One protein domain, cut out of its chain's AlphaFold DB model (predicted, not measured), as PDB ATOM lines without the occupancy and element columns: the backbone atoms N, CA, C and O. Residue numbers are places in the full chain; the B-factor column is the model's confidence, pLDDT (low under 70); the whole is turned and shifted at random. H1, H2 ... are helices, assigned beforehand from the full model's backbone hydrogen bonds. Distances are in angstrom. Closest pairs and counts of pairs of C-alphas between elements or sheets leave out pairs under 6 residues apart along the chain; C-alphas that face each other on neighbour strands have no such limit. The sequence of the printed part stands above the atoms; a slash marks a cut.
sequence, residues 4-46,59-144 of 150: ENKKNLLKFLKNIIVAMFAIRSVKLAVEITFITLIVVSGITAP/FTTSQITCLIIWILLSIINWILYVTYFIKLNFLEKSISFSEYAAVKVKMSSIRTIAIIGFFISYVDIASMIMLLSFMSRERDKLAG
ATOM      1  N   GLU A   4      20.084   3.001  38.972       68.81
ATOM      2  CA  GLU A   4      21.105   3.480  38.036       68.81
ATOM      3  C   GLU A   4      22.117   4.448  38.683       68.81
ATOM      4  O   GLU A   4      23.331   4.296  38.521       68.81
ATOM      5  N   ASN A   5      21.648   5.369  39.534       74.06
ATOM      6  CA  ASN A   5      22.525   6.284  40.270       74.06
ATOM      7  C   ASN A   5      23.408   5.538  41.286       74.06
ATOM      8  O   ASN A   5      24.537   5.960  41.535       74.06
ATOM      9  N   LYS A   6      22.935   4.415  41.852       69.44
ATOM     10  CA  LYS A   6      23.728   3.579  42.776       69.44
ATOM     11  C   LYS A   6      24.840   2.843  42.034       69.44
ATOM     12  O   LYS A   6      25.986   2.855  42.484       69.44
ATOM     13  N   LYS A   7      24.542   2.279  40.859       73.75
ATOM     14  CA  LYS A   7      25.540   1.624  39.996       73.75
ATOM     15  C   LYS A   7      26.635   2.598  39.550       73.75
ATOM     16  O   LYS A   7      27.818   2.248  39.596       73.75
ATOM     17  N   ASN A   8      26.266   3.828  39.190       79.12
ATOM     18  CA  ASN A   8      27.226   4.873  38.822       79.12
ATOM     19  C   ASN A   8      28.088   5.318  40.015       79.12
ATOM     20  O   ASN A   8      29.298   5.489  39.867       79.12
ATOM     21  N   LEU A   9      27.504   5.416  41.216       77.56
ATOM     22  CA  LEU A   9      28.241   5.714  42.447       77.56
ATOM     23  C   LEU A   9      29.260   4.617  42.799       77.56
ATOM     24  O   LEU A   9      30.403   4.932  43.124       77.56
ATOM     25  N   LEU A  10      28.876   3.341  42.679       77.62
ATOM     26  CA  LEU A  10      29.753   2.186  42.914       77.62
ATOM     27  C   LEU A  10      30.921   2.137  41.919       77.62
ATOM     28  O   LEU A  10      32.070   1.953  42.322       77.62
ATOM     29  N   LYS A  11      30.656   2.352  40.621       81.94
ATOM     30  CA  LYS A  11      31.716   2.464  39.598       81.94
ATOM     31  C   LYS A  11      32.677   3.607  39.918       81.94
ATOM     32  O   LYS A  11      33.888   3.437  39.820       81.94
ATOM     33  N   PHE A  12      32.145   4.751  40.339       82.94
ATOM     34  CA  PHE A  12      32.961   5.904  40.694       82.94
ATOM     35  C   PHE A  12      33.827   5.648  41.933       82.94
ATOM     36  O   PHE A  12      35.011   5.970  41.917       82.94
ATOM     37  N   LEU A  13      33.277   5.028  42.983       82.44
ATOM     38  CA  LEU A  13      34.043   4.625  44.167       82.44
ATOM     39  C   LEU A  13      35.171   3.660  43.801       82.44
ATOM     40  O   LEU A  13      36.301   3.866  44.230       82.44
ATOM     41  N   LYS A  14      34.900   2.665  42.947       84.06
ATOM     42  CA  LYS A  14      35.939   1.768  42.423       84.06
ATOM     43  C   LYS A  14      37.045   2.546  41.701       84.06
ATOM     44  O   LYS A  14      38.216   2.319  41.988       84.06
ATOM     45  N   ASN A  15      36.688   3.477  40.813       86.19
ATOM     46  CA  ASN A  15      37.673   4.289  40.094       86.19
ATOM     47  C   ASN A  15      38.500   5.176  41.032       86.19
ATOM     48  O   ASN A  15      39.711   5.257  40.852       86.19
ATOM     49  N   ILE A  16      37.888   5.794  42.049       85.81
ATOM     50  CA  ILE A  16      38.636   6.569  43.046       85.81
ATOM     51  C   ILE A  16      39.611   5.672  43.801       85.81
ATOM     52  O   ILE A  16      40.764   6.053  43.958       85.81
ATOM     53  N   ILE A  17      39.185   4.488  44.246       84.44
ATOM     54  CA  ILE A  17      40.075   3.569  44.964       84.44
ATOM     55  C   ILE A  17      41.283   3.200  44.097       84.44
ATOM     56  O   ILE A  17      42.414   3.267  44.569       84.44
ATOM     57  N   VAL A  18      41.063   2.874  42.820       85.44
ATOM     58  CA  VAL A  18      42.152   2.575  41.877       85.44
ATOM     59  C   VAL A  18      43.071   3.786  41.685       85.44
ATOM     60  O   VAL A  18      44.289   3.628  41.704       85.44
ATOM     61  N   ALA A  19      42.519   4.996  41.563       84.88
ATOM     62  CA  ALA A  19      43.308   6.221  41.446       84.88
ATOM     63  C   ALA A  19      44.147   6.500  42.706       84.88
ATOM     64  O   ALA A  19      45.321   6.848  42.590       84.88
ATOM     65  N   MET A  20      43.583   6.294  43.902       84.06
ATOM     66  CA  MET A  20      44.306   6.416  45.173       84.06
ATOM     67  C   MET A  20      45.458   5.406  45.255       84.06
ATOM     68  O   MET A  20      46.565   5.775  45.641       84.06
ATOM     69  N   PHE A  21      45.236   4.156  44.828       84.06
ATOM     70  CA  PHE A  21      46.303   3.157  44.721       84.06
ATOM     71  C   PHE A  21      47.397   3.580  43.734       84.06
ATOM     72  O   PHE A  21      48.576   3.501  44.068       84.06
ATOM     73  N   ALA A  22      47.028   4.066  42.546       86.25
ATOM     74  CA  ALA A  22      47.989   4.501  41.535       86.25
ATOM     75  C   ALA A  22      48.858   5.669  42.034       86.25
ATOM     76  O   ALA A  22      50.084   5.608  41.951       86.25
ATOM     77  N   ILE A  23      48.239   6.701  42.616       86.00
ATOM     78  CA  ILE A  23      48.958   7.857  43.172       86.00
ATOM     79  C   ILE A  23      49.863   7.440  44.322       86.00
ATOM     80  O   ILE A  23      50.982   7.937  44.421       86.00
ATOM     81  N   ARG A  24      49.432   6.491  45.158       84.00
ATOM     82  CA  ARG A  24      50.293   5.928  46.196       84.00
ATOM     83  C   ARG A  24      51.512   5.214  45.645       84.00
ATOM     84  O   ARG A  24      52.602   5.447  46.155       84.00
ATOM     85  N   SER A  25      51.348   4.378  44.625       84.94
ATOM     86  CA  SER A  25      52.476   3.690  43.996       84.94
ATOM     87  C   SER A  25      53.484   4.688  43.426       84.94
ATOM     88  O   SER A  25      54.686   4.533  43.629       84.94
ATOM     89  N   VAL A  26      52.999   5.758  42.785       87.88
ATOM     90  CA  VAL A  26      53.855   6.844  42.282       87.88
ATOM     91  C   VAL A  26      54.540   7.584  43.433       87.88
ATOM     92  O   VAL A  26      55.745   7.806  43.382       87.88
ATOM     93  N   LYS A  27      53.807   7.924  44.499       85.25
ATOM     94  CA  LYS A  27      54.363   8.592  45.682       85.25
ATOM     95  C   LYS A  27      55.468   7.758  46.341       85.25
ATOM     96  O   LYS A  27      56.511   8.310  46.667       85.25
ATOM     97  N   LEU A  28      55.274   6.447  46.461       86.88
ATOM     98  CA  LEU A  28      56.268   5.521  47.005       86.88
ATOM     99  C   LEU A  28      57.524   5.466  46.120       86.88
ATOM    100  O   LEU A  28      58.640   5.515  46.629       86.88
ATOM    101  N   ALA A  29      57.367   5.440  44.792       87.62
ATOM    102  CA  ALA A  29      58.504   5.506  43.871       87.62
ATOM    103  C   ALA A  29      59.293   6.824  44.011       87.62
ATOM    104  O   ALA A  29      60.526   6.814  43.992       87.62
ATOM    105  N   VAL A  30      58.597   7.949  44.204       87.75
ATOM    106  CA  VAL A  30      59.217   9.257  44.473       87.75
ATOM    107  C   VAL A  30      59.962   9.246  45.812       87.75
ATOM    108  O   VAL A  30      61.096   9.708  45.864       87.75
ATOM    109  N   GLU A  31      59.389   8.663  46.867       84.88
ATOM    110  CA  GLU A  31      60.041   8.522  48.179       84.88
ATOM    111  C   GLU A  31      61.322   7.683  48.104       84.88
ATOM    112  O   GLU A  31      62.365   8.109  48.599       84.88
ATOM    113  N   ILE A  32      61.285   6.531  47.423       86.88
ATOM    114  CA  ILE A  32      62.477   5.693  47.208       86.88
ATOM    115  C   ILE A  32      63.545   6.464  46.427       86.88
ATOM    116  O   ILE A  32      64.727   6.430  46.784       86.88
ATOM    117  N   THR A  33      63.139   7.184  45.381       86.19
ATOM    118  CA  THR A  33      64.054   8.004  44.575       86.19
ATOM    119  C   THR A  33      64.696   9.095  45.432       86.19
ATOM    120  O   THR A  33      65.908   9.286  45.377       86.19
ATOM    121  N   PHE A  34      63.913   9.766  46.278       84.56
ATOM    122  CA  PHE A  34      64.394  10.806  47.181       84.56
ATOM    123  C   PHE A  34      65.407  10.268  48.200       84.56
ATOM    124  O   PHE A  34      66.485  10.844  48.354       84.56
ATOM    125  N   ILE A  35      65.111   9.129  48.837       84.44
ATOM    126  CA  ILE A  35      66.032   8.459  49.770       84.44
ATOM    127  C   ILE A  35      67.332   8.086  49.053       84.44
ATOM    128  O   ILE A  35      68.419   8.369  49.554       84.44
ATOM    129  N   THR A  36      67.235   7.515  47.851       84.25
ATOM    130  CA  THR A  36      68.405   7.134  47.047       84.25
ATOM    131  C   THR A  36      69.270   8.351  46.716       84.25
ATOM    132  O   THR A  36      70.487   8.302  46.880       84.25
ATOM    133  N   LEU A  37      68.657   9.472  46.320       82.69
ATOM    134  CA  LEU A  37      69.370  10.722  46.042       82.69
ATOM    135  C   LEU A  37      70.095  11.269  47.277       82.69
ATOM    136  O   LEU A  37      71.204  11.788  47.145       82.69
ATOM    137  N   ILE A  38      69.499  11.160  48.467       79.75
ATOM    138  CA  ILE A  38      70.144  11.562  49.725       79.75
ATOM    139  C   ILE A  38      71.338  10.655  50.033       79.75
ATOM    140  O   ILE A  38      72.425  11.161  50.300       79.75
ATOM    141  N   VAL A  39      71.162   9.334  49.952       78.94
ATOM    142  CA  VAL A  39      72.220   8.356  50.251       78.94
ATOM    143  C   VAL A  39      73.409   8.521  49.301       78.94
ATOM    144  O   VAL A  39      74.547   8.604  49.756       78.94
ATOM    145  N   VAL A  40      73.164   8.652  47.993       75.62
ATOM    146  CA  VAL A  40      74.227   8.873  46.999       75.62
ATOM    147  C   VAL A  40      74.955  10.190  47.255       75.62
ATOM    148  O   VAL A  40      76.185  10.211  47.237       75.62
ATOM    149  N   SER A  41      74.225  11.273  47.544       69.88
ATOM    150  CA  SER A  41      74.832  12.571  47.875       69.88
ATOM    151  C   SER A  41      75.673  12.510  49.157       69.88
ATOM    152  O   SER A  41      76.701  13.173  49.238       69.88
ATOM    153  N   GLY A  42      75.273  11.697  50.142       66.00
ATOM    154  CA  GLY A  42      76.029  11.490  51.381       66.00
ATOM    155  C   GLY A  42      77.303  10.660  51.202       66.00
ATOM    156  O   GLY A  42      78.300  10.938  51.857       66.00
ATOM    157  N   ILE A  43      77.297   9.673  50.299       62.31
ATOM    158  CA  ILE A  43      78.463   8.810  50.023       62.31
ATOM    159  C   ILE A  43      79.470   9.498  49.087       62.31
ATOM    160  O   ILE A  43      80.674   9.305  49.225       62.31
ATOM    161  N   THR A  44      78.993  10.294  48.126       57.12
ATOM    162  CA  THR A  44      79.843  10.968  47.125       57.12
ATOM    163  C   THR A  44      80.365  12.329  47.572       57.12
ATOM    164  O   THR A  44      81.161  12.924  46.848       57.12
ATOM    165  N   ALA A  45      79.961  12.821  48.748       55.06
ATOM    166  CA  ALA A  45      80.510  14.039  49.324       55.06
ATOM    167  C   ALA A  45      82.023  13.852  49.575       55.06
ATOM    168  O   ALA A  45      82.409  13.043  50.426       55.06
ATOM    169  N   PRO A  46      82.904  14.580  48.862       47.19
ATOM    170  CA  PRO A  46      84.337  14.517  49.103       47.19
ATOM    171  C   PRO A  46      84.624  15.296  50.390       47.19
ATOM    172  O   PRO A  46      84.907  16.487  50.341       47.19
ATOM    173  N   PHE A  59      70.790  21.395  49.396       66.56
ATOM    174  CA  PHE A  59      69.904  20.578  48.582       66.56
ATOM    175  C   PHE A  59      70.218  20.804  47.103       66.56
ATOM    176  O   PHE A  59      70.281  21.941  46.630       66.56
ATOM    177  N   THR A  60      70.421  19.718  46.365       80.19
ATOM    178  CA  THR A  60      70.570  19.794  44.910       80.19
ATOM    179  C   THR A  60      69.224  20.133  44.273       80.19
ATOM    180  O   THR A  60      68.166  19.788  44.805       80.19
ATOM    181  N   THR A  61      69.235  20.771  43.099       81.69
ATOM    182  CA  THR A  61      68.007  21.090  42.348       81.69
ATOM    183  C   THR A  61      67.118  19.854  42.162       81.69
ATOM    184  O   THR A  61      65.900  19.948  42.280       81.69
ATOM    185  N   SER A  62      67.712  18.671  41.968       80.00
ATOM    186  CA  SER A  62      66.982  17.401  41.858       80.00
ATOM    187  C   SER A  62      66.266  16.997  43.152       80.00
ATOM    188  O   SER A  62      65.128  16.536  43.092       80.00
ATOM    189  N   GLN A  63      66.882  17.205  44.321       81.94
ATOM    190  CA  GLN A  63      66.240  16.955  45.618       81.94
ATOM    191  C   GLN A  63      65.081  17.929  45.862       81.94
ATOM    192  O   GLN A  63      64.017  17.505  46.310       81.94
ATOM    193  N   ILE A  64      65.249  19.207  45.505       85.62
ATOM    194  CA  ILE A  64      64.194  20.227  45.622       85.62
ATOM    195  C   ILE A  64      63.006  19.876  44.719       85.62
ATOM    196  O   ILE A  64      61.866  19.854  45.178       85.62
ATOM    197  N   THR A  65      63.255  19.537  43.453       86.94
ATOM    198  CA  THR A  65      62.202  19.128  42.510       86.94
ATOM    199  C   THR A  65      61.459  17.887  43.001       86.94
ATOM    200  O   THR A  65      60.231  17.847  42.966       86.94
ATOM    201  N   CYS A  66      62.182  16.885  43.507       85.38
ATOM    202  CA  CYS A  66      61.589  15.664  44.050       85.38
ATOM    203  C   CYS A  66      60.700  15.961  45.274       85.38
ATOM    204  O   CYS A  66      59.587  15.445  45.370       85.38
ATOM    205  N   LEU A  67      61.137  16.874  46.148       85.56
ATOM    206  CA  LEU A  67      60.373  17.339  47.305       85.56
ATOM    207  C   LEU A  67      59.098  18.091  46.889       85.56
ATOM    208  O   LEU A  67      58.029  17.832  47.439       85.56
ATOM    209  N   ILE A  68      59.168  18.960  45.875       89.88
ATOM    210  CA  ILE A  68      57.990  19.650  45.320       89.88
ATOM    211  C   ILE A  68      56.988  18.642  44.742       89.88
ATOM    212  O   ILE A  68      55.795  18.715  45.046       89.88
ATOM    213  N   ILE A  69      57.457  17.673  43.949       89.12
ATOM    214  CA  ILE A  69      56.610  16.610  43.383       89.12
ATOM    215  C   ILE A  69      55.952  15.796  44.503       89.12
ATOM    216  O   ILE A  69      54.757  15.505  44.440       89.12
ATOM    217  N   TRP A  70      56.701  15.462  45.553       87.38
ATOM    218  CA  TRP A  70      56.186  14.724  46.702       87.38
ATOM    219  C   TRP A  70      55.104  15.498  47.472       87.38
ATOM    220  O   TRP A  70      54.080  14.917  47.854       87.38
ATOM    221  N   ILE A  71      55.277  16.814  47.648       87.75
ATOM    222  CA  ILE A  71      54.256  17.693  48.236       87.75
ATOM    223  C   ILE A  71      53.000  17.707  47.357       87.75
ATOM    224  O   ILE A  71      51.902  17.470  47.863       87.75
ATOM    225  N   LEU A  72      53.143  17.915  46.045       89.75
ATOM    226  CA  LEU A  72      52.012  17.931  45.110       89.75
ATOM    227  C   LEU A  72      51.236  16.609  45.129       89.75
ATOM    228  O   LEU A  72      50.011  16.613  45.261       89.75
ATOM    229  N   LEU A  73      51.936  15.472  45.074       87.19
ATOM    230  CA  LEU A  73      51.321  14.145  45.177       87.19
ATOM    231  C   LEU A  73      50.602  13.951  46.515       87.19
ATOM    232  O   LEU A  73      49.533  13.343  46.553       87.19
ATOM    233  N   SER A  74      51.149  14.488  47.606       85.62
ATOM    234  CA  SER A  74      50.515  14.424  48.924       85.62
ATOM    235  C   SER A  74      49.212  15.224  48.973       85.62
ATOM    236  O   SER A  74      48.218  14.711  49.488       85.62
ATOM    237  N   ILE A  75      49.180  16.421  48.379       87.88
ATOM    238  CA  ILE A  75      47.962  17.242  48.282       87.88
ATOM    239  C   ILE A  75      46.898  16.527  47.441       87.88
ATOM    240  O   ILE A  75      45.757  16.388  47.884       87.88
ATOM    241  N   ILE A  76      47.264  16.019  46.258       88.12
ATOM    242  CA  ILE A  76      46.335  15.288  45.380       88.12
ATOM    243  C   ILE A  76      45.772  14.058  46.103       88.12
ATOM    244  O   ILE A  76      44.563  13.818  46.070       88.12
ATOM    245  N   ASN A  77      46.627  13.299  46.794       84.94
ATOM    246  CA  ASN A  77      46.197  12.136  47.564       84.94
ATOM    247  C   ASN A  77      45.183  12.523  48.651       84.94
ATOM    248  O   ASN A  77      44.181  11.835  48.832       84.94
ATOM    249  N   TRP A  78      45.395  13.652  49.331       84.31
ATOM    250  CA  TRP A  78      44.484  14.142  50.363       84.31
ATOM    251  C   TRP A  78      43.122  14.560  49.792       84.31
ATOM    252  O   TRP A  78      42.082  14.184  50.332       84.31
ATOM    253  N   ILE A  79      43.107  15.246  48.645       87.31
ATOM    254  CA  ILE A  79      41.871  15.627  47.939       87.31
ATOM    255  C   ILE A  79      41.066  14.384  47.532       87.31
ATOM    256  O   ILE A  79      39.847  14.324  47.740       87.31
ATOM    257  N   LEU A  80      41.731  13.366  46.976       85.06
ATOM    258  CA  LEU A  80      41.075  12.106  46.621       85.06
ATOM    259  C   LEU A  80      40.522  11.388  47.845       85.06
ATOM    260  O   LEU A  80      39.420  10.845  47.780       85.06
ATOM    261  N   TYR A  81      41.241  11.443  48.962       81.88
ATOM    262  CA  TYR A  81      40.811  10.848  50.216       81.88
ATOM    263  C   TYR A  81      39.533  11.486  50.766       81.88
ATOM    264  O   TYR A  81      38.578  10.795  51.123       81.88
ATOM    265  N   VAL A  82      39.475  12.819  50.778       84.25
ATOM    266  CA  VAL A  82      38.273  13.559  51.185       84.25
ATOM    267  C   VAL A  82      37.104  13.224  50.255       84.25
ATOM    268  O   VAL A  82      35.998  12.939  50.715       84.25
ATOM    269  N   THR A  83      37.355  13.169  48.944       85.75
ATOM    270  CA  THR A  83      36.338  12.805  47.946       85.75
ATOM    271  C   THR A  83      35.820  11.378  48.158       85.75
ATOM    272  O   THR A  83      34.610  11.137  48.102       85.75
ATOM    273  N   TYR A  84      36.723  10.435  48.437       83.56
ATOM    274  CA  TYR A  84      36.405   9.058  48.797       83.56
ATOM    275  C   TYR A  84      35.503   9.005  50.032       83.56
ATOM    276  O   TYR A  84      34.441   8.385  49.985       83.56
ATOM    277  N   PHE A  85      35.871   9.713  51.102       81.25
ATOM    278  CA  PHE A  85      35.119   9.730  52.353       81.25
ATOM    279  C   PHE A  85      33.708  10.310  52.185       81.25
ATOM    280  O   PHE A  85      32.730   9.716  52.646       81.25
ATOM    281  N   ILE A  86      33.574  11.434  51.471       83.50
ATOM    282  CA  ILE A  86      32.272  12.058  51.188       83.50
ATOM    283  C   ILE A  86      31.365  11.082  50.432       83.50
ATOM    284  O   ILE A  86      30.203  10.892  50.806       83.50
ATOM    285  N   LYS A  87      31.885  10.426  49.388       81.25
ATOM    286  CA  LYS A  87      31.089   9.477  48.598       81.25
ATOM    287  C   LYS A  87      30.791   8.178  49.331       81.25
ATOM    288  O   LYS A  87      29.706   7.632  49.138       81.25
ATOM    289  N   LEU A  88      31.693   7.712  50.191       80.38
ATOM    290  CA  LEU A  88      31.450   6.570  51.068       80.38
ATOM    291  C   LEU A  88      30.295   6.860  52.037       80.38
ATOM    292  O   LEU A  88      29.382   6.049  52.158       80.38
ATOM    293  N   ASN A  89      30.286   8.045  52.653       79.44
ATOM    294  CA  ASN A  89      29.210   8.489  53.544       79.44
ATOM    295  C   ASN A  89      27.871   8.635  52.796       79.44
ATOM    296  O   ASN A  89      26.815   8.277  53.314       79.44
ATOM    297  N   PHE A  90      27.901   9.122  51.551       77.50
ATOM    298  CA  PHE A  90      26.704   9.179  50.710       77.50
ATOM    299  C   PHE A  90      26.177   7.776  50.368       77.50
ATOM    300  O   PHE A  90      24.969   7.545  50.423       77.50
ATOM    301  N   LEU A  91      27.071   6.824  50.070       73.81
ATOM    302  CA  LEU A  91      26.699   5.432  49.820       73.81
ATOM    303  C   LEU A  91      26.075   4.795  51.071       73.81
ATOM    304  O   LEU A  91      24.996   4.219  50.959       73.81
ATOM    305  N   GLU A  92      26.689   4.966  52.245       72.81
ATOM    306  CA  GLU A  92      26.171   4.481  53.534       72.81
ATOM    307  C   GLU A  92      24.753   5.007  53.811       72.81
ATOM    308  O   GLU A  92      23.855   4.224  54.108       72.81
ATOM    309  N   LYS A  93      24.516   6.312  53.620       71.88
ATOM    310  CA  LYS A  93      23.186   6.926  53.791       71.88
ATOM    311  C   LYS A  93      22.152   6.470  52.752       71.88
ATOM    312  O   LYS A  93      20.956   6.568  53.006       71.88
ATOM    313  N   SER A  94      22.589   6.014  51.576       67.94
ATOM    314  CA  SER A  94      21.706   5.592  50.473       67.94
ATOM    315  C   SER A  94      21.225   4.135  50.568       67.94
ATOM    316  O   SER A  94      20.329   3.724  49.816       67.94
ATOM    317  N   ILE A  95      21.833   3.345  51.456       66.62
ATOM    318  CA  ILE A  95      21.414   1.982  51.782       66.62
ATOM    319  C   ILE A  95      20.261   2.112  52.787       66.62
ATOM    320  O   ILE A  95      20.453   2.596  53.901       66.62
ATOM    321  N   SER A  96      19.040   1.766  52.370       53.81
ATOM    322  CA  SER A  96      17.834   1.910  53.192       53.81
ATOM    323  C   SER A  96      17.918   1.049  54.452       53.81
ATOM    324  O   SER A  96      18.318  -0.113  54.418       53.81
ATOM    325  N   PHE A  97      17.519   1.651  55.573       49.66
ATOM    326  CA  PHE A  97      17.710   1.169  56.941       49.66
ATOM    327  C   PHE A  97      17.037  -0.173  57.287       49.66
ATOM    328  O   PHE A  97      17.321  -0.699  58.362       49.66
ATOM    329  N   SER A  98      16.175  -0.731  56.431       47.56
ATOM    330  CA  SER A  98      15.304  -1.853  56.805       47.56
ATOM    331  C   SER A  98      15.746  -3.241  56.335       47.56
ATOM    332  O   SER A  98      15.241  -4.208  56.890       47.56
ATOM    333  N   GLU A  99      16.659  -3.395  55.366       53.56
ATOM    334  CA  GLU A  99      16.791  -4.712  54.704       53.56
ATOM    335  C   GLU A  99      18.034  -5.539  55.070       53.56
ATOM    336  O   GLU A  99      17.967  -6.760  54.987       53.56
ATOM    337  N   TYR A 100      19.153  -4.963  55.543       61.38
ATOM    338  CA  TYR A 100      20.366  -5.769  55.792       61.38
ATOM    339  C   TYR A 100      21.264  -5.226  56.918       61.38
ATOM    340  O   TYR A 100      22.249  -4.520  56.678       61.38
ATOM    341  N   ALA A 101      20.987  -5.617  58.168       64.56
ATOM    342  CA  ALA A 101      21.800  -5.246  59.337       64.56
ATOM    343  C   ALA A 101      23.291  -5.625  59.181       64.56
ATOM    344  O   ALA A 101      24.175  -4.840  59.523       64.56
ATOM    345  N   ALA A 102      23.583  -6.782  58.576       65.94
ATOM    346  CA  ALA A 102      24.953  -7.243  58.333       65.94
ATOM    347  C   ALA A 102      25.729  -6.365  57.328       65.94
ATOM    348  O   ALA A 102      26.932  -6.150  57.483       65.94
ATOM    349  N   VAL A 103      25.044  -5.827  56.313       68.69
ATOM    350  CA  VAL A 103      25.624  -4.897  55.327       68.69
ATOM    351  C   VAL A 103      25.967  -3.569  56.000       68.69
ATOM    352  O   VAL A 103      27.063  -3.048  55.799       68.69
ATOM    353  N   LYS A 104      25.087  -3.068  56.872       70.38
ATOM    354  CA  LYS A 104      25.315  -1.833  57.634       70.38
ATOM    355  C   LYS A 104      26.534  -1.930  58.554       70.38
ATOM    356  O   LYS A 104      27.371  -1.031  58.548       70.38
ATOM    357  N   VAL A 105      26.668  -3.028  59.303       73.75
ATOM    358  CA  VAL A 105      27.811  -3.241  60.211       73.75
ATOM    359  C   VAL A 105      29.132  -3.288  59.438       73.75
ATOM    360  O   VAL A 105      30.103  -2.643  59.836       73.75
ATOM    361  N   LYS A 106      29.171  -3.978  58.289       74.06
ATOM    362  CA  LYS A 106      30.364  -4.015  57.428       74.06
ATOM    363  C   LYS A 106      30.708  -2.636  56.858       74.06
ATOM    364  O   LYS A 106      31.872  -2.251  56.889       74.06
ATOM    365  N   MET A 107      29.716  -1.867  56.404       73.81
ATOM    366  CA  MET A 107      29.940  -0.519  55.866       73.81
ATOM    367  C   MET A 107      30.435   0.463  56.934       73.81
ATOM    368  O   MET A 107      31.370   1.227  56.692       73.81
ATOM    369  N   SER A 108      29.870   0.383  58.141       76.19
ATOM    370  CA  SER A 108      30.315   1.156  59.304       76.19
ATOM    371  C   SER A 108      31.747   0.788  59.722       76.19
ATOM    372  O   SER A 108      32.557   1.668  60.024       76.19
ATOM    373  N   SER A 109      32.107  -0.497  59.643       80.38
ATOM    374  CA  SER A 109      33.476  -0.968  59.895       80.38
ATOM    375  C   SER A 109      34.461  -0.405  58.867       80.38
ATOM    376  O   SER A 109      35.492   0.147  59.242       80.38
ATOM    377  N   ILE A 110      34.116  -0.454  57.574       81.00
ATOM    378  CA  ILE A 110      34.927   0.129  56.493       81.00
ATOM    379  C   ILE A 110      35.140   1.627  56.718       81.00
ATOM    380  O   ILE A 110      36.258   2.118  56.579       81.00
ATOM    381  N   ARG A 111      34.087   2.355  57.104       78.50
ATOM    382  CA  ARG A 111      34.180   3.781  57.426       78.50
ATOM    383  C   ARG A 111      35.092   4.040  58.617       78.50
ATOM    384  O   ARG A 111      35.894   4.964  58.567       78.50
ATOM    385  N   THR A 112      34.986   3.238  59.670       80.19
ATOM    386  CA  THR A 112      35.830   3.377  60.862       80.19
ATOM    387  C   THR A 112      37.300   3.165  60.506       80.19
ATOM    388  O   THR A 112      38.139   3.988  60.854       80.19
ATOM    389  N   ILE A 113      37.606   2.130  59.719       80.94
ATOM    390  CA  ILE A 113      38.970   1.857  59.244       80.94
ATOM    391  C   ILE A 113      39.455   2.960  58.295       80.94
ATOM    392  O   ILE A 113      40.628   3.314  58.336       80.94
ATOM    393  N   ALA A 114      38.574   3.553  57.483       78.75
ATOM    394  CA  ALA A 114      38.921   4.727  56.686       78.75
ATOM    395  C   ALA A 114      39.276   5.925  57.590       78.75
ATOM    396  O   ALA A 114      40.331   6.520  57.436       78.75
ATOM    397  N   ILE A 115      38.478   6.239  58.614       79.12
ATOM    398  CA  ILE A 115      38.806   7.329  59.553       79.12
ATOM    399  C   ILE A 115      40.149   7.072  60.245       79.12
ATOM    400  O   ILE A 115      40.979   7.969  60.314       79.12
ATOM    401  N   ILE A 116      40.402   5.847  60.711       79.12
ATOM    402  CA  ILE A 116      41.692   5.483  61.317       79.12
ATOM    403  C   ILE A 116      42.827   5.632  60.292       79.12
ATOM    404  O   ILE A 116      43.885   6.176  60.602       79.12
ATOM    405  N   GLY A 117      42.589   5.211  59.050       71.69
ATOM    406  CA  GLY A 117      43.530   5.322  57.942       71.69
ATOM    407  C   GLY A 117      43.819   6.748  57.469       71.69
ATOM    408  O   GLY A 117      44.808   6.966  56.777       71.69
ATOM    409  N   PHE A 118      43.005   7.728  57.864       70.56
ATOM    410  CA  PHE A 118      43.336   9.141  57.694       70.56
ATOM    411  C   PHE A 118      44.506   9.560  58.595       70.56
ATOM    412  O   PHE A 118      45.358  10.339  58.175       70.56
ATOM    413  N   PHE A 119      44.554   9.036  59.824       72.56
ATOM    414  CA  PHE A 119      45.598   9.355  60.801       72.56
ATOM    415  C   PHE A 119      46.837   8.472  60.645       72.56
ATOM    416  O   PHE A 119      47.953   8.934  60.874       72.56
ATOM    417  N   ILE A 120      46.653   7.210  60.251       74.81
ATOM    418  CA  ILE A 120      47.749   6.257  60.083       74.81
ATOM    419  C   ILE A 120      47.961   5.998  58.594       74.81
ATOM    420  O   ILE A 120      47.136   5.362  57.935       74.81
ATOM    421  N   SER A 121      49.104   6.455  58.073       64.88
ATOM    422  CA  SER A 121      49.494   6.191  56.684       64.88
ATOM    423  C   SER A 121      49.450   4.686  56.392       64.88
ATOM    424  O   SER A 121      49.898   3.882  57.205       64.88
ATOM    425  N   TYR A 122      48.914   4.316  55.225       69.75
ATOM    426  CA  TYR A 122      48.740   2.940  54.730       69.75
ATOM    427  C   TYR A 122      47.623   2.108  55.385       69.75
ATOM    428  O   TYR A 122      47.217   1.107  54.796       69.75
ATOM    429  N   VAL A 123      47.048   2.499  56.530       76.12
ATOM    430  CA  VAL A 123      45.909   1.761  57.133       76.12
ATOM    431  C   VAL A 123      44.623   1.934  56.324       76.12
ATOM    432  O   VAL A 123      43.786   1.036  56.234       76.12
ATOM    433  N   ASP A 124      44.477   3.057  55.641       72.06
ATOM    434  CA  ASP A 124      43.376   3.291  54.720       72.06
ATOM    435  C   ASP A 124      43.374   2.349  53.507       72.06
ATOM    436  O   ASP A 124      42.304   2.111  52.945       72.06
ATOM    437  N   ILE A 125      44.512   1.744  53.147       77.12
ATOM    438  CA  ILE A 125      44.582   0.672  52.140       77.12
ATOM    439  C   ILE A 125      43.706  -0.507  52.568       77.12
ATOM    440  O   ILE A 125      42.962  -1.050  51.748       77.12
ATOM    441  N   ALA A 126      43.712  -0.861  53.857       78.38
ATOM    442  CA  ALA A 126      42.842  -1.909  54.380       78.38
ATOM    443  C   ALA A 126      41.361  -1.536  54.201       78.38
ATOM    444  O   ALA A 126      40.573  -2.366  53.747       78.38
ATOM    445  N   SER A 127      40.991  -0.272  54.452       79.44
ATOM    446  CA  SER A 127      39.619   0.210  54.216       79.44
ATOM    447  C   SER A 127      39.213   0.107  52.741       79.44
ATOM    448  O   SER A 127      38.104  -0.323  52.429       79.44
ATOM    449  N   MET A 128      40.130   0.439  51.825       80.19
ATOM    450  CA  MET A 128      39.909   0.391  50.380       80.19
ATOM    451  C   MET A 128      39.737  -1.046  49.881       80.19
ATOM    452  O   MET A 128      38.826  -1.318  49.099       80.19
ATOM    453  N   ILE A 129      40.575  -1.976  50.355       81.06
ATOM    454  CA  ILE A 129      40.492  -3.406  50.023       81.06
ATOM    455  C   ILE A 129      39.197  -4.010  50.569       81.06
ATOM    456  O   ILE A 129      38.507  -4.745  49.855       81.06
ATOM    457  N   MET A 130      38.833  -3.680  51.814       78.75
ATOM    458  CA  MET A 130      37.570  -4.122  52.400       78.75
ATOM    459  C   MET A 130      36.375  -3.581  51.614       78.75
ATOM    460  O   MET A 130      35.454  -4.344  51.332       78.75
ATOM    461  N   LEU A 131      36.404  -2.315  51.185       79.00
ATOM    462  CA  LEU A 131      35.337  -1.739  50.368       79.00
ATOM    463  C   LEU A 131      35.254  -2.377  48.977       79.00
ATOM    464  O   LEU A 131      34.159  -2.696  48.527       79.00
ATOM    465  N   LEU A 132      36.381  -2.605  48.301       79.50
ATOM    466  CA  LEU A 132      36.429  -3.316  47.017       79.50
ATOM    467  C   LEU A 132      35.835  -4.724  47.129       79.50
ATOM    468  O   LEU A 132      35.006  -5.108  46.306       79.50
ATOM    469  N   SER A 133      36.228  -5.461  48.168       78.00
ATOM    470  CA  SER A 133      35.735  -6.815  48.447       78.00
ATOM    471  C   SER A 133      34.249  -6.821  48.808       78.00
ATOM    472  O   SER A 133      33.510  -7.736  48.452       78.00
ATOM    473  N   PHE A 134      33.794  -5.784  49.506       76.62
ATOM    474  CA  PHE A 134      32.391  -5.605  49.842       76.62
ATOM    475  C   PHE A 134      31.550  -5.287  48.595       76.62
ATOM    476  O   PHE A 134      30.524  -5.921  48.365       76.62
ATOM    477  N   MET A 135      32.025  -4.380  47.735       74.88
ATOM    478  CA  MET A 135      31.373  -4.043  46.466       74.88
ATOM    479  C   MET A 135      31.364  -5.203  45.466       74.88
ATOM    480  O   MET A 135      30.458  -5.258  44.638       74.88
ATOM    481  N   SER A 136      32.355  -6.101  45.498       73.94
ATOM    482  CA  SER A 136      32.387  -7.271  44.612       73.94
ATOM    483  C   SER A 136      31.441  -8.380  45.070       73.94
ATOM    484  O   SER A 136      30.795  -8.991  44.226       73.94
ATOM    485  N   ARG A 137      31.323  -8.617  46.385       72.44
ATOM    486  CA  ARG A 137      30.462  -9.672  46.950       72.44
ATOM    487  C   ARG A 137      28.992  -9.286  47.064       72.44
ATOM    488  O   ARG A 137      28.135 -10.139  46.900       72.44
ATOM    489  N   GLU A 138      28.697  -8.026  47.371       69.00
ATOM    490  CA  GLU A 138      27.331  -7.567  47.673       69.00
ATOM    491  C   GLU A 138      26.781  -6.638  46.580       69.00
ATOM    492  O   GLU A 138      25.876  -5.840  46.824       69.00
ATOM    493  N   ARG A 139      27.339  -6.713  45.362       65.50
ATOM    494  CA  ARG A 139      27.023  -5.808  44.247       65.50
ATOM    495  C   ARG A 139      25.528  -5.761  43.932       65.50
ATOM    496  O   ARG A 139      24.984  -4.670  43.777       65.50
ATOM    497  N   ASP A 140      24.880  -6.921  43.898       59.78
ATOM    498  CA  ASP A 140      23.474  -7.059  43.505       59.78
ATOM    499  C   ASP A 140      22.533  -6.541  44.604       59.78
ATOM    500  O   ASP A 140      21.548  -5.855  44.324       59.78
ATOM    501  N   LYS A 141      22.906  -6.742  45.877       62.03
ATOM    502  CA  LYS A 141      22.186  -6.180  47.032       62.03
ATOM    503  C   LYS A 141      22.368  -4.664  47.141       62.03
ATOM    504  O   LYS A 141      21.430  -3.945  47.473       62.03
ATOM    505  N   LEU A 142      23.551  -4.147  46.802       60.41
ATOM    506  CA  LEU A 142      23.847  -2.707  46.783       60.41
ATOM    507  C   LEU A 142      23.205  -1.980  45.591       60.41
ATOM    508  O   LEU A 142      22.863  -0.800  45.704       60.41
ATOM    509  N   ALA A 143      23.024  -2.665  44.460       58.84
ATOM    510  CA  ALA A 143      22.345  -2.144  43.274       58.84
ATOM    511  C   ALA A 143      20.808  -2.166  43.389       58.84
ATOM    512  O   ALA A 143      20.140  -1.491  42.602       58.84
ATOM    513  N   GLY A 144      20.261  -2.878  44.382       55.16
ATOM    514  CA  GLY A 144      18.820  -3.079  44.550       55.16
ATOM    515  C   GLY A 144      18.231  -4.096  43.567       55.16
ATOM    516  O   GLY A 144      17.049  -4.017  43.266       55.16
TER     517      GLY A 144
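Overview. This is residues 4 to 46 and 59 to 144 of the 150 residues of an uncharacterized protein of Mycoplasma flocculare ATCC 27399 (UniProt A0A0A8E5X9). Long helices H1 and H2 run side by side, and the hairpin H3 and H4 packs along one half of them, a loose up-and-down bundle, each helix running against the one before; small H5 packs on H1's start. The printed part has 129 residues, five named helices, H1 to H5, and no named strand: all helix. It is loose, radius of gyration of the C-alphas 19.0 A, spanning 71 by 24 by 20 A.

Arrangement. H1, residues 4 to 44, touches H2, residues 61 to 94, at a shallow tilt of 22 degrees, opposite ways; the closest C-alphas, of Lys 27 and Leu 73, are 6.4 A apart. H2, with residues 85 to 92 alone, touches H3, residues 101 to 119; the closest C-alphas, of Glu 92 and Met 107, are 6.7 A apart. H3 forms a hairpin with H4, residues 123 to 137, at 25 degrees; the closest C-alphas, of Gly 117 and Asp 124, are 3.8 A apart. H1 and H3 are apart. H5, residues 139 to 143, touches H1; the closest C-alphas, of Lys 6 and Ala 143, are 5.9 A apart. Every O i to N i+4 pair is within hydrogen-bond range in H1, H2 and H5, 14 of 15 in H3 and 10 of 11 in H4.

Along the chain. H1 begins at C-alpha 4 (21.105, 3.480, 38.036) and measures 59.9 A, H2 49.5 A; H5 ends at C-alpha 143 (22.345, -2.144, 43.274).

Size, cuts and confidence. Residues 47 to 58 are not printed, a gap of 15.7 A between C-alphas 46 and 59. Confidence is low, for instance, at residues 94 to 103.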